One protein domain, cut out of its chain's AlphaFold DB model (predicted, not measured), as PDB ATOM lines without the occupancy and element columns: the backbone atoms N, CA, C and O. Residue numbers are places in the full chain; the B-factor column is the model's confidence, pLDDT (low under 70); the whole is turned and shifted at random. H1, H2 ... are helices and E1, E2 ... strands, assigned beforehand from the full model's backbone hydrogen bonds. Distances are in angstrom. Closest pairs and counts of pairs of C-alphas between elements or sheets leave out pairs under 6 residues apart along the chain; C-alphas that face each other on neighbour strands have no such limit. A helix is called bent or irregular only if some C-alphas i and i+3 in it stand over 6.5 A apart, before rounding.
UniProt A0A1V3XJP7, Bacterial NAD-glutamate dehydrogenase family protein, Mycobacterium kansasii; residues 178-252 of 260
ATOM      1  N   ARG A 178     120.327 114.789 149.060       88.44
ATOM      2  CA  ARG A 178     119.185 113.859 149.060       88.44
ATOM      3  C   ARG A 178     119.542 112.543 149.731       88.44
ATOM      4  O   ARG A 178     118.755 112.052 150.530       88.44
ATOM      5  N   VAL A 179     120.720 111.995 149.435       89.50
ATOM      6  CA  VAL A 179     121.207 110.764 150.070       89.50
ATOM      7  C   VAL A 179     121.356 110.946 151.574       89.50
ATOM      8  O   VAL A 179     120.849 110.124 152.328       89.50
ATOM      9  N   ALA A 180     121.983 112.039 152.015       86.38
ATOM     10  CA  ALA A 180     122.138 112.339 153.435       86.38
ATOM     11  C   ALA A 180     120.781 112.499 154.143       86.38
ATOM     12  O   ALA A 180     120.578 111.945 155.220       86.38
ATOM     13  N   THR A 181     119.831 113.195 153.508       87.50
ATOM     14  CA  THR A 181     118.478 113.411 154.051       87.50
ATOM     15  C   THR A 181     117.686 112.102 154.151       87.50
ATOM     16  O   THR A 181     117.002 111.871 155.145       87.50
ATOM     17  N   ASP A 182     117.803 111.229 153.148       90.00
ATOM     18  CA  ASP A 182     117.024 109.990 153.055       90.00
ATOM     19  C   ASP A 182     117.716 108.774 153.677       90.00
ATOM     20  O   ASP A 182     117.141 107.687 153.681       90.00
ATOM     21  N   ALA A 183     118.927 108.920 154.219       87.81
ATOM     22  CA  ALA A 183     119.716 107.806 154.743       87.81
ATOM     23  C   ALA A 183     118.944 106.985 155.787       87.81
ATOM     24  O   ALA A 183     118.858 105.763 155.676       87.81
ATOM     25  N   ALA A 184     118.320 107.656 156.761       88.81
ATOM     26  CA  ALA A 184     117.529 106.990 157.794       88.81
ATOM     27  C   ALA A 184     116.296 106.280 157.211       88.81
ATOM     28  O   ALA A 184     116.002 105.153 157.601       88.81
ATOM     29  N   ALA A 185     115.615 106.904 156.245       90.81
ATOM     30  CA  ALA A 185     114.464 106.306 155.573       90.81
ATOM     31  C   ALA A 185     114.872 105.062 154.766       90.81
ATOM     32  O   ALA A 185     114.218 104.033 154.865       90.81
ATOM     33  N   MET A 186     115.994 105.112 154.041       90.75
ATOM     34  CA  MET A 186     116.513 103.962 153.291       90.75
ATOM     35  C   MET A 186     116.912 102.797 154.209       90.75
ATOM     36  O   MET A 186     116.636 101.643 153.886       90.75
ATOM     37  N   ILE A 187     117.523 103.083 155.366       90.69
ATOM     38  CA  ILE A 187     117.867 102.063 156.370       90.69
ATOM     39  C   ILE A 187     116.600 101.453 156.990       90.69
ATOM     40  O   ILE A 187     116.527 100.232 157.158       90.69
ATOM     41  N   ALA A 188     115.592 102.275 157.295       91.44
ATOM     42  CA  ALA A 188     114.306 101.803 157.805       91.44
ATOM     43  C   ALA A 188     113.614 100.883 156.791       91.44
ATOM     44  O   ALA A 188     113.245  99.768 157.143       91.44
ATOM     45  N   THR A 189     113.557 101.278 155.517       90.62
ATOM     46  CA  THR A 189     112.972 100.453 154.452       90.62
ATOM     47  C   THR A 189     113.680  99.106 154.284       90.62
ATOM     48  O   THR A 189     113.018  98.087 154.106       90.62
ATOM     49  N   LEU A 190     115.015  99.055 154.374       90.12
ATOM     50  CA  LEU A 190     115.736  97.773 154.363       90.12
ATOM     51  C   LEU A 190     115.407  96.907 155.578       90.12
ATOM     52  O   LEU A 190     115.318  95.687 155.452       90.12
ATOM     53  N   SER A 191     115.238  97.530 156.743       90.44
ATOM     54  CA  SER A 191     114.902  96.830 157.984       90.44
ATOM     55  C   SER A 191     113.490  96.242 157.923       90.44
ATOM     56  O   SER A 191     113.307  95.070 158.242       90.44
ATOM     57  N   GLU A 192     112.522  97.020 157.433       90.88
ATOM     58  CA  GLU A 192     111.140  96.589 157.189       90.88
ATOM     59  C   GLU A 192     111.081  95.455 156.157       90.88
ATOM     60  O   GLU A 192     110.412  94.447 156.376       90.88
ATOM     61  N   LEU A 193     111.835  95.566 155.055       88.50
ATOM     62  CA  LEU A 193     111.912  94.507 154.047       88.50
ATOM     63  C   LEU A 193     112.532  93.227 154.619       88.50
ATOM     64  O   LEU A 193     112.037  92.132 154.352       88.50
ATOM     65  N   ALA A 194     113.592  93.346 155.420       89.88
ATOM     66  CA  ALA A 194     114.203  92.195 156.073       89.88
ATOM     67  C   ALA A 194     113.214  91.478 157.003       89.88
ATOM     68  O   ALA A 194     113.181  90.251 157.022       89.88
ATOM     69  N   GLU A 195     112.399  92.223 157.751       89.94
ATOM     70  CA  GLU A 195     111.355  91.658 158.610       89.94
ATOM     71  C   GLU A 195     110.240  90.980 157.802       89.94
ATOM     72  O   GLU A 195     109.841  89.861 158.134       89.94
ATOM     73  N   ALA A 196     109.783  91.601 156.711       86.94
ATOM     74  CA  ALA A 196     108.765  91.030 155.833       86.94
ATOM     75  C   ALA A 196     109.222  89.710 155.184       86.94
ATOM     76  O   ALA A 196     108.441  88.763 155.107       86.94
ATOM     77  N   VAL A 197     110.489  89.622 154.761       86.81
ATOM     78  CA  VAL A 197     111.076  88.399 154.179       86.81
ATOM     79  C   VAL A 197     111.247  87.291 155.226       86.81
ATOM     80  O   VAL A 197     111.045  86.117 154.922       86.81
ATOM     81  N   ASP A 198     111.609  87.645 156.459       87.00
ATOM     82  CA  ASP A 198     111.834  86.685 157.551       87.00
ATOM     83  C   ASP A 198     110.516  86.081 158.068       87.00
ATOM     84  O   ASP A 198     110.407  84.872 158.288       87.00
ATOM     85  N   THR A 199     109.496  86.932 158.232       84.75
ATOM     86  CA  THR A 199     108.179  86.550 158.767       84.75
ATOM     87  C   THR A 199     107.244  85.963 157.709       84.75
ATOM     88  O   THR A 199     106.387  85.153 158.062       84.75
ATOM     89  N   ASP A 200     107.427  86.337 156.437       81.50
ATOM     90  CA  ASP A 200     106.641  85.904 155.271       81.50
ATOM     91  C   ASP A 200     105.119  85.838 155.534       81.50
ATOM     92  O   ASP A 200     104.483  84.800 155.335       81.50
ATOM     93  N   PRO A 201     104.501  86.936 156.014       71.69
ATOM     94  CA  PRO A 201     103.117  86.918 156.488       71.69
ATOM     95  C   PRO A 201     102.104  86.608 155.377       71.69
ATOM     96  O   PRO A 201     101.017  86.106 155.652       71.69
ATOM     97  N   GLU A 202     102.460  86.897 154.125       72.25
ATOM     98  CA  GLU A 202     101.602  86.729 152.951       72.25
ATOM     99  C   GLU A 202     101.995  85.521 152.080       72.25
ATOM    100  O   GLU A 202     101.367  85.288 151.047       72.25
ATOM    101  N   GLY A 203     103.011  84.737 152.472       73.69
ATOM    102  CA  GLY A 203     103.494  83.599 151.676       73.69
ATOM    103  C   GLY A 203     104.067  84.005 150.313       73.69
ATOM    104  O   GLY A 203     104.008  83.229 149.358       73.69
ATOM    105  N   GLN A 204     104.556  85.242 150.195       69.44
ATOM    106  CA  GLN A 204     105.059  85.815 148.946       69.44
ATOM    107  C   GLN A 204     106.469  85.313 148.611       69.44
ATOM    108  O   GLN A 204     106.857  85.283 147.441       69.44
ATOM    109  N   TYR A 205     107.240  84.905 149.622       70.06
ATOM    110  CA  TYR A 205     108.649  84.553 149.471       70.06
ATOM    111  C   TYR A 205     108.842  83.031 149.498       70.06
ATOM    112  O   TYR A 205     109.216  82.444 150.508       70.06
ATOM    113  N   ALA A 206     108.647  82.374 148.350       66.00
ATOM    114  CA  ALA A 206     108.759  80.913 148.208       66.00
ATOM    115  C   ALA A 206     110.202  80.347 148.290       66.00
ATOM    116  O   ALA A 206     110.419  79.164 148.018       66.00
ATOM    117  N   ALA A 207     111.204  81.173 148.613       66.44
ATOM    118  CA  ALA A 207     112.611  80.783 148.593       66.44
ATOM    119  C   ALA A 207     113.023  80.032 149.880       66.44
ATOM    120  O   ALA A 207     112.681  80.481 150.978       66.44
ATOM    121  N   PRO A 208     113.804  78.937 149.779       66.88
ATOM    122  CA  PRO A 208     114.253  78.169 150.945       66.88
ATOM    123  C   PRO A 208     115.167  78.976 151.886       66.88
ATOM    124  O   PRO A 208     115.158  78.735 153.091       66.88
ATOM    125  N   ASP A 209     115.867  79.989 151.367       80.31
ATOM    126  CA  ASP A 209     116.924  80.716 152.086       80.31
ATOM    127  C   ASP A 209     116.466  82.094 152.606       80.31
ATOM    128  O   ASP A 209     117.265  83.014 152.790       80.31
ATOM    129  N   ARG A 210     115.162  82.279 152.855       83.00
ATOM    130  CA  ARG A 210     114.582  83.576 153.269       83.00
ATOM    131  C   ARG A 210     115.269  84.203 154.489       83.00
ATOM    132  O   ARG A 210     115.458  85.415 154.543       83.00
ATOM    133  N   GLN A 211     115.702  83.377 155.443       84.19
ATOM    134  CA  GLN A 211     116.389  83.844 156.649       84.19
ATOM    135  C   GLN A 211     117.789  84.385 156.337       84.19
ATOM    136  O   GLN A 211     118.216  85.368 156.944       84.19
ATOM    137  N   GLU A 212     118.486  83.798 155.361       86.12
ATOM    138  CA  GLU A 212     119.784  84.292 154.894       86.12
ATOM    139  C   GLU A 212     119.626  85.612 154.133       86.12
ATOM    140  O   GLU A 212     120.396  86.547 154.350       86.12
ATOM    141  N   VAL A 213     118.575  85.735 153.314       87.56
ATOM    142  CA  VAL A 213     118.237  86.990 152.624       87.56
ATOM    143  C   VAL A 213     117.912  88.095 153.632       87.56
ATOM    144  O   VAL A 213     118.454  89.195 153.533       87.56
ATOM    145  N   ALA A 214     117.093  87.811 154.647       88.62
ATOM    146  CA  ALA A 214     116.797  88.765 155.715       88.62
ATOM    147  C   ALA A 214     118.062  89.168 156.497       88.62
ATOM    148  O   ALA A 214     118.257  90.347 156.807       88.62
ATOM    149  N   ALA A 215     118.957  88.217 156.787       89.44
ATOM    150  CA  ALA A 215     120.240  88.500 157.428       89.44
ATOM    151  C   ALA A 215     121.136  89.398 156.558       89.44
ATOM    152  O   ALA A 215     121.728  90.348 157.076       89.44
ATOM    153  N   LEU A 216     121.188  89.156 155.244       89.62
ATOM    154  CA  LEU A 216     121.921  89.992 154.293       89.62
ATOM    155  C   LEU A 216     121.363  91.421 154.250       89.62
ATOM    156  O   LEU A 216     122.134  92.375 154.305       89.62
ATOM    157  N   LEU A 217     120.040  91.591 154.205       89.62
ATOM    158  CA  LEU A 217     119.406  92.914 154.191       89.62
ATOM    159  C   LEU A 217     119.704  93.711 155.471       89.62
ATOM    160  O   LEU A 217     120.063  94.887 155.395       89.62
ATOM    161  N   ARG A 218     119.645  93.063 156.644       90.19
ATOM    162  CA  ARG A 218     120.054  93.682 157.919       90.19
ATOM    163  C   ARG A 218     121.538  94.036 157.915       90.19
ATOM    164  O   ARG A 218     121.917  95.114 158.366       90.19
ATOM    165  N   TRP A 219     122.386  93.155 157.381       91.69
ATOM    166  CA  TRP A 219     123.813  93.426 157.242       91.69
ATOM    167  C   TRP A 219     124.063  94.659 156.364       91.69
ATOM    168  O   TRP A 219     124.805  95.547 156.780       91.69
ATOM    169  N   LEU A 220     123.381  94.791 155.221       89.31
ATOM    170  CA  LEU A 220     123.474  95.976 154.358       89.31
ATOM    171  C   LEU A 220     123.065  97.266 155.090       89.31
ATOM    172  O   LEU A 220     123.767  98.270 154.987       89.31
ATOM    173  N   GLY A 221     121.970  97.230 155.859       86.00
ATOM    174  CA  GLY A 221     121.461  98.381 156.619       86.00
ATOM    175  C   GLY A 221     122.322  98.796 157.821       86.00
ATOM    176  O   GLY A 221     122.304  99.960 158.214       86.00
ATOM    177  N   ASN A 222     123.137  97.890 158.369       87.12
ATOM    178  CA  ASN A 222     123.973  98.128 159.555       87.12
ATOM    179  C   ASN A 222     125.298  98.865 159.256       87.12
ATOM    180  O   ASN A 222     126.303  98.648 159.930       87.12
ATOM    181  N   GLY A 223     125.319  99.726 158.234       81.56
ATOM    182  CA  GLY A 223     126.484 100.541 157.877       81.56
ATOM    183  C   GLY A 223     127.575  99.811 157.086       81.56
ATOM    184  O   GLY A 223     128.650 100.370 156.885       81.56
ATOM    185  N   ASN A 224     127.310  98.590 156.607       84.19
ATOM    186  CA  ASN A 224     128.250  97.841 155.761       84.19
ATOM    187  C   ASN A 224     128.190  98.253 154.282       84.19
ATOM    188  O   ASN A 224     129.052  97.864 153.493       84.19
ATOM    189  N   PHE A 225     127.176  99.029 153.894       83.56
ATOM    190  CA  PHE A 225     127.005  99.515 152.534       83.56
ATOM    191  C   PHE A 225     126.548 100.974 152.522       83.56
ATOM    192  O   PHE A 225     125.775 101.404 153.379       83.56
ATOM    193  N   LEU A 226     127.001 101.736 151.524       82.25
ATOM    194  CA  LEU A 226     126.548 103.105 151.311       82.25
ATOM    195  C   LEU A 226     125.319 103.105 150.397       82.25
ATOM    196  O   LEU A 226     125.414 102.859 149.194       82.25
ATOM    197  N   LEU A 227     124.155 103.380 150.977       86.06
ATOM    198  CA  LEU A 227     122.893 103.436 150.244       86.06
ATOM    199  C   LEU A 227     122.767 104.782 149.535       86.06
ATOM    200  O   LEU A 227     122.716 105.826 150.174       86.06
ATOM    201  N   LEU A 228     122.705 104.746 148.204       86.56
ATOM    202  CA  LEU A 228     122.588 105.947 147.372       86.56
ATOM    203  C   LEU A 228     121.147 106.235 146.951       86.56
ATOM    204  O   LEU A 228     120.817 107.353 146.570       86.56
ATOM    205  N   GLY A 229     120.272 105.240 146.969       87.00
ATOM    206  CA  GLY A 229     118.885 105.439 146.594       87.00
ATOM    207  C   GLY A 229     118.079 104.161 146.679       87.00
ATOM    208  O   GLY A 229     118.620 103.059 146.619       87.00
ATOM    209  N   TYR A 230     116.771 104.341 146.781       85.81
ATOM    210  CA  TYR A 230     115.797 103.262 146.830       85.81
ATOM    211  C   TYR A 230     114.624 103.597 145.913       85.81
ATOM    212  O   TYR A 230     114.252 104.761 145.783       85.81
ATOM    213  N   GLN A 231     114.067 102.593 145.245       86.44
ATOM    214  CA  GLN A 231     112.889 102.753 144.401       86.44
ATOM    215  C   GLN A 231     112.025 101.497 144.519       86.44
ATOM    216  O   GLN A 231     112.480 100.424 144.110       86.44
ATOM    217  N   PRO A 232     110.794 101.619 145.032       81.12
ATOM    218  CA  PRO A 232     109.837 100.529 145.003       81.12
ATOM    219  C   PRO A 232     109.528 100.127 143.562       81.12
ATOM    220  O   PRO A 232     109.255 100.957 142.687       81.12
ATOM    221  N   CYS A 233     109.625  98.831 143.300       80.75
ATOM    222  CA  CYS A 233     109.360  98.268 141.991       80.75
ATOM    223  C   CYS A 233     108.468  97.039 142.133       80.75
ATOM    224  O   CYS A 233     108.601  96.261 143.076       80.75
ATOM    225  N   ARG A 234     107.587  96.855 141.158       78.44
ATOM    226  CA  ARG A 234     106.823  95.633 140.946       78.44
ATOM    227  C   ARG A 234     107.513  94.798 139.885       78.44
ATOM    228  O   ARG A 234     108.009  95.335 138.898       78.44
ATOM    229  N   VAL A 235     107.535  93.491 140.097       77.00
ATOM    230  CA  VAL A 235     107.976  92.538 139.081       77.00
ATOM    231  C   VAL A 235     106.731  92.023 138.371       77.00
ATOM    232  O   VAL A 235     105.864  91.442 139.017       77.00
ATOM    233  N   ASP A 236     106.640  92.262 137.067       74.56
ATOM    234  CA  ASP A 236     105.550  91.795 136.208       74.56
ATOM    235  C   ASP A 236     106.143  91.134 134.960       74.56
ATOM    236  O   ASP A 236     106.994  91.723 134.302       74.56
ATOM    237  N   GLU A 237     105.774  89.882 134.682       73.88
ATOM    238  CA  GLU A 237     106.308  89.074 133.564       73.88
ATOM    239  C   GLU A 237     107.852  89.087 133.411       73.88
ATOM    240  O   GLU A 237     108.393  89.020 132.308       73.88
ATOM    241  N   GLY A 238     108.593  89.169 134.524       73.81
ATOM    242  CA  GLY A 238     110.065  89.243 134.526       73.81
ATOM    243  C   GLY A 238     110.639  90.646 134.285       73.81
ATOM    244  O   GLY A 238     111.857  90.814 134.272       73.81
ATOM    245  N   MET A 239     109.783  91.659 134.150       71.31
ATOM    246  CA  MET A 239     110.149  93.068 134.028       71.31
ATOM    247  C   MET A 239     110.011  93.784 135.373       71.31
ATOM    248  O   MET A 239     109.026  93.612 136.090       71.31
ATOM    249  N   VAL A 240     110.989  94.629 135.707       74.44
ATOM    250  CA  VAL A 240     110.974  95.459 136.920       74.44
ATOM    251  C   VAL A 240     110.383  96.827 136.581       74.44
ATOM    252  O   VAL A 240     111.021  97.664 135.940       74.44
ATOM    253  N   ILE A 241     109.148  97.064 137.009       75.75
ATOM    254  CA  ILE A 241     108.391  98.284 136.728       75.75
ATOM    255  C   ILE A 241     108.307  99.108 138.013       75.75
ATOM    256  O   ILE A 241     107.848  98.618 139.041       75.75
ATOM    257  N   GLY A 242     108.741 100.371 137.976       71.69
ATOM    258  CA  GLY A 242     108.554 101.282 139.108       71.69
ATOM    259  C   GLY A 242     107.068 101.406 139.444       71.69
ATOM    260  O   GLY A 242     106.253 101.624 138.551       71.69
ATOM    261  N   ASP A 243     106.705 101.265 140.714       70.50
ATOM    262  CA  ASP A 243     105.299 101.193 141.134       70.50
ATOM    263  C   ASP A 243     104.583 102.561 141.189       70.50
ATOM    264  O   ASP A 243     103.416 102.644 141.571       70.50
ATOM    265  N   GLY A 244     105.275 103.631 140.781       67.00
ATOM    266  CA  GLY A 244     104.782 105.008 140.773       67.00
ATOM    267  C   GLY A 244     105.005 105.769 142.082       67.00
ATOM    268  O   GLY A 244     104.717 106.965 142.136       67.00
ATOM    269  N   SER A 245     105.538 105.120 143.119       75.75
ATOM    270  CA  SER A 245     105.936 105.792 144.354       75.75
ATOM    271  C   SER A 245     107.222 106.612 144.173       75.75
ATOM    272  O   SER A 245     108.034 106.380 143.270       75.75
ATOM    273  N   SER A 246     107.409 107.615 145.034       74.00
ATOM    274  CA  SER A 246     108.644 108.402 145.038       74.00
ATOM    275  C   SER A 246     109.799 107.551 145.554       74.00
ATOM    276  O   SER A 246     109.757 107.066 146.683       74.00
ATOM    277  N   GLY A 247     110.868 107.445 144.763       82.19
ATOM    278  CA  GLY A 247     112.133 106.899 145.241       82.19
ATOM    279  C   GLY A 247     112.778 107.771 146.329       82.19
ATOM    280  O   GLY A 247     112.416 108.937 146.520       82.19
ATOM    281  N   LEU A 248     113.771 107.205 147.011       86.12
ATOM    282  CA  LEU A 248     114.627 107.859 148.003       86.12
ATOM    283  C   LEU A 248     116.031 108.111 147.433       86.12
ATOM    284  O   LEU A 248     116.467 107.442 146.485       86.12
ATOM    285  N   GLY A 249     116.756 109.068 148.015       85.88
ATOM    286  CA  GLY A 249     118.129 109.405 147.635       85.88
ATOM    287  C   GLY A 249     118.224 109.904 146.189       85.88
ATOM    288  O   GLY A 249     117.404 110.708 145.735       85.88
ATOM    289  N   VAL A 250     119.195 109.398 145.425       85.12
ATOM    290  CA  VAL A 250     119.400 109.784 144.013       85.12
ATOM    291  C   VAL A 250     118.245 109.377 143.088       85.12
ATOM    292  O   VAL A 250     118.156 109.854 141.957       85.12
ATOM    293  N   LEU A 251     117.351 108.489 143.540       82.44
ATOM    294  CA  LEU A 251     116.213 108.006 142.748       82.44
ATOM    295  C   LEU A 251     114.955 108.861 142.909       82.44
ATOM    296  O   LEU A 251     114.040 108.738 142.100       82.44
ATOM    297  N   ARG A 252     114.938 109.808 143.855       75.69
ATOM    298  CA  ARG A 252     113.813 110.733 144.065       75.69
ATOM    299  C   ARG A 252     113.442 111.535 142.806       75.69
ATOM    300  O   ARG A 252     112.277 111.837 142.583       75.69
TER     301      ARG A 252
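This is residues 178 to 252 of the 260 residues of the protein "Bacterial NAD-glutamate dehydrogenase family protein" of Mycobacterium kansasii (UniProt A0A1V3XJP7). A small two-stranded hairpin, E1 and E2, is set off to one side of a helical hairpin, in which the long helix H1 and the shorter H2 lie side by side and run opposite ways. Residues 225 to 232 lead from H2 to the strands, and the stretch after E2 folds back beside them, with a short antiparallel pairing of residues 229 to 230 with residues 248 to 249. The printed part has 75 residues, with two named helices and two named strands in the order H1, H2, E1, E2; the sheet has the order E1 - E2 and is antiparallel, and the class is mostly helix. The whole is only just compact, close to loose, with a radius of gyration of the C-alphas of 13.1 A and spans of 35 by 30 by 17 A.

Strand E1 is residues 233 to 236, and strand E2 is residues 239 to 242, with C-alpha 242 at (108.554, 101.282, 139.108). Helix H1 is residues 178 to 199, 31.0 A from C-alpha 178 at (119.185, 113.859, 149.060) to C-alpha 199 at (108.179, 86.550, 158.767). It has a kink of 40 degrees near residue 185 and is irregular: C-alphas 181 and 184 are 7.5 A apart. Helix H2 is residues 210 to 224 and is 19.9 A long; it is irregular, but only just, with C-alphas 221 and 224 6.9 A apart.

E1 and E2 form a hairpin of antiparallel neighbours, with 146 degrees between their directions. The C-alphas of Cys 233 and Gly 242 face each other at 4.2 A. N 234 and O 241 are within hydrogen-bond range at 2.8 A, as are N 236 and O 239 at 2.9 A. H1 is apart from E1 and from E2, and H2 is apart from E2. H1 and H2 form a helical hairpin and touch; their closest C-alphas are those of Ala 194 and Ala 214, 4.3 A apart. They stand at a shallow tilt of 21 degrees and run opposite ways. Of the O i to N i+4 pairs, 16 of 18 in H1 and 9 of 11 in H2 are within hydrogen-bond range.

The two C-alphas farthest apart are those of Arg 178 and Pro 208, 36.1 A, while those of the first and last printed residues, Arg 178 and Arg 252, are 8.0 A apart. The printed part has no cut. The link from E1 to E2 is tight, those from H1 to H2 and from H2 to E1 are short, and none is long. The mean pLDDT of the printed part is 82.7; residue 204, residues 206 to 208 and residue 244 are under 70, where the model's confidence is low.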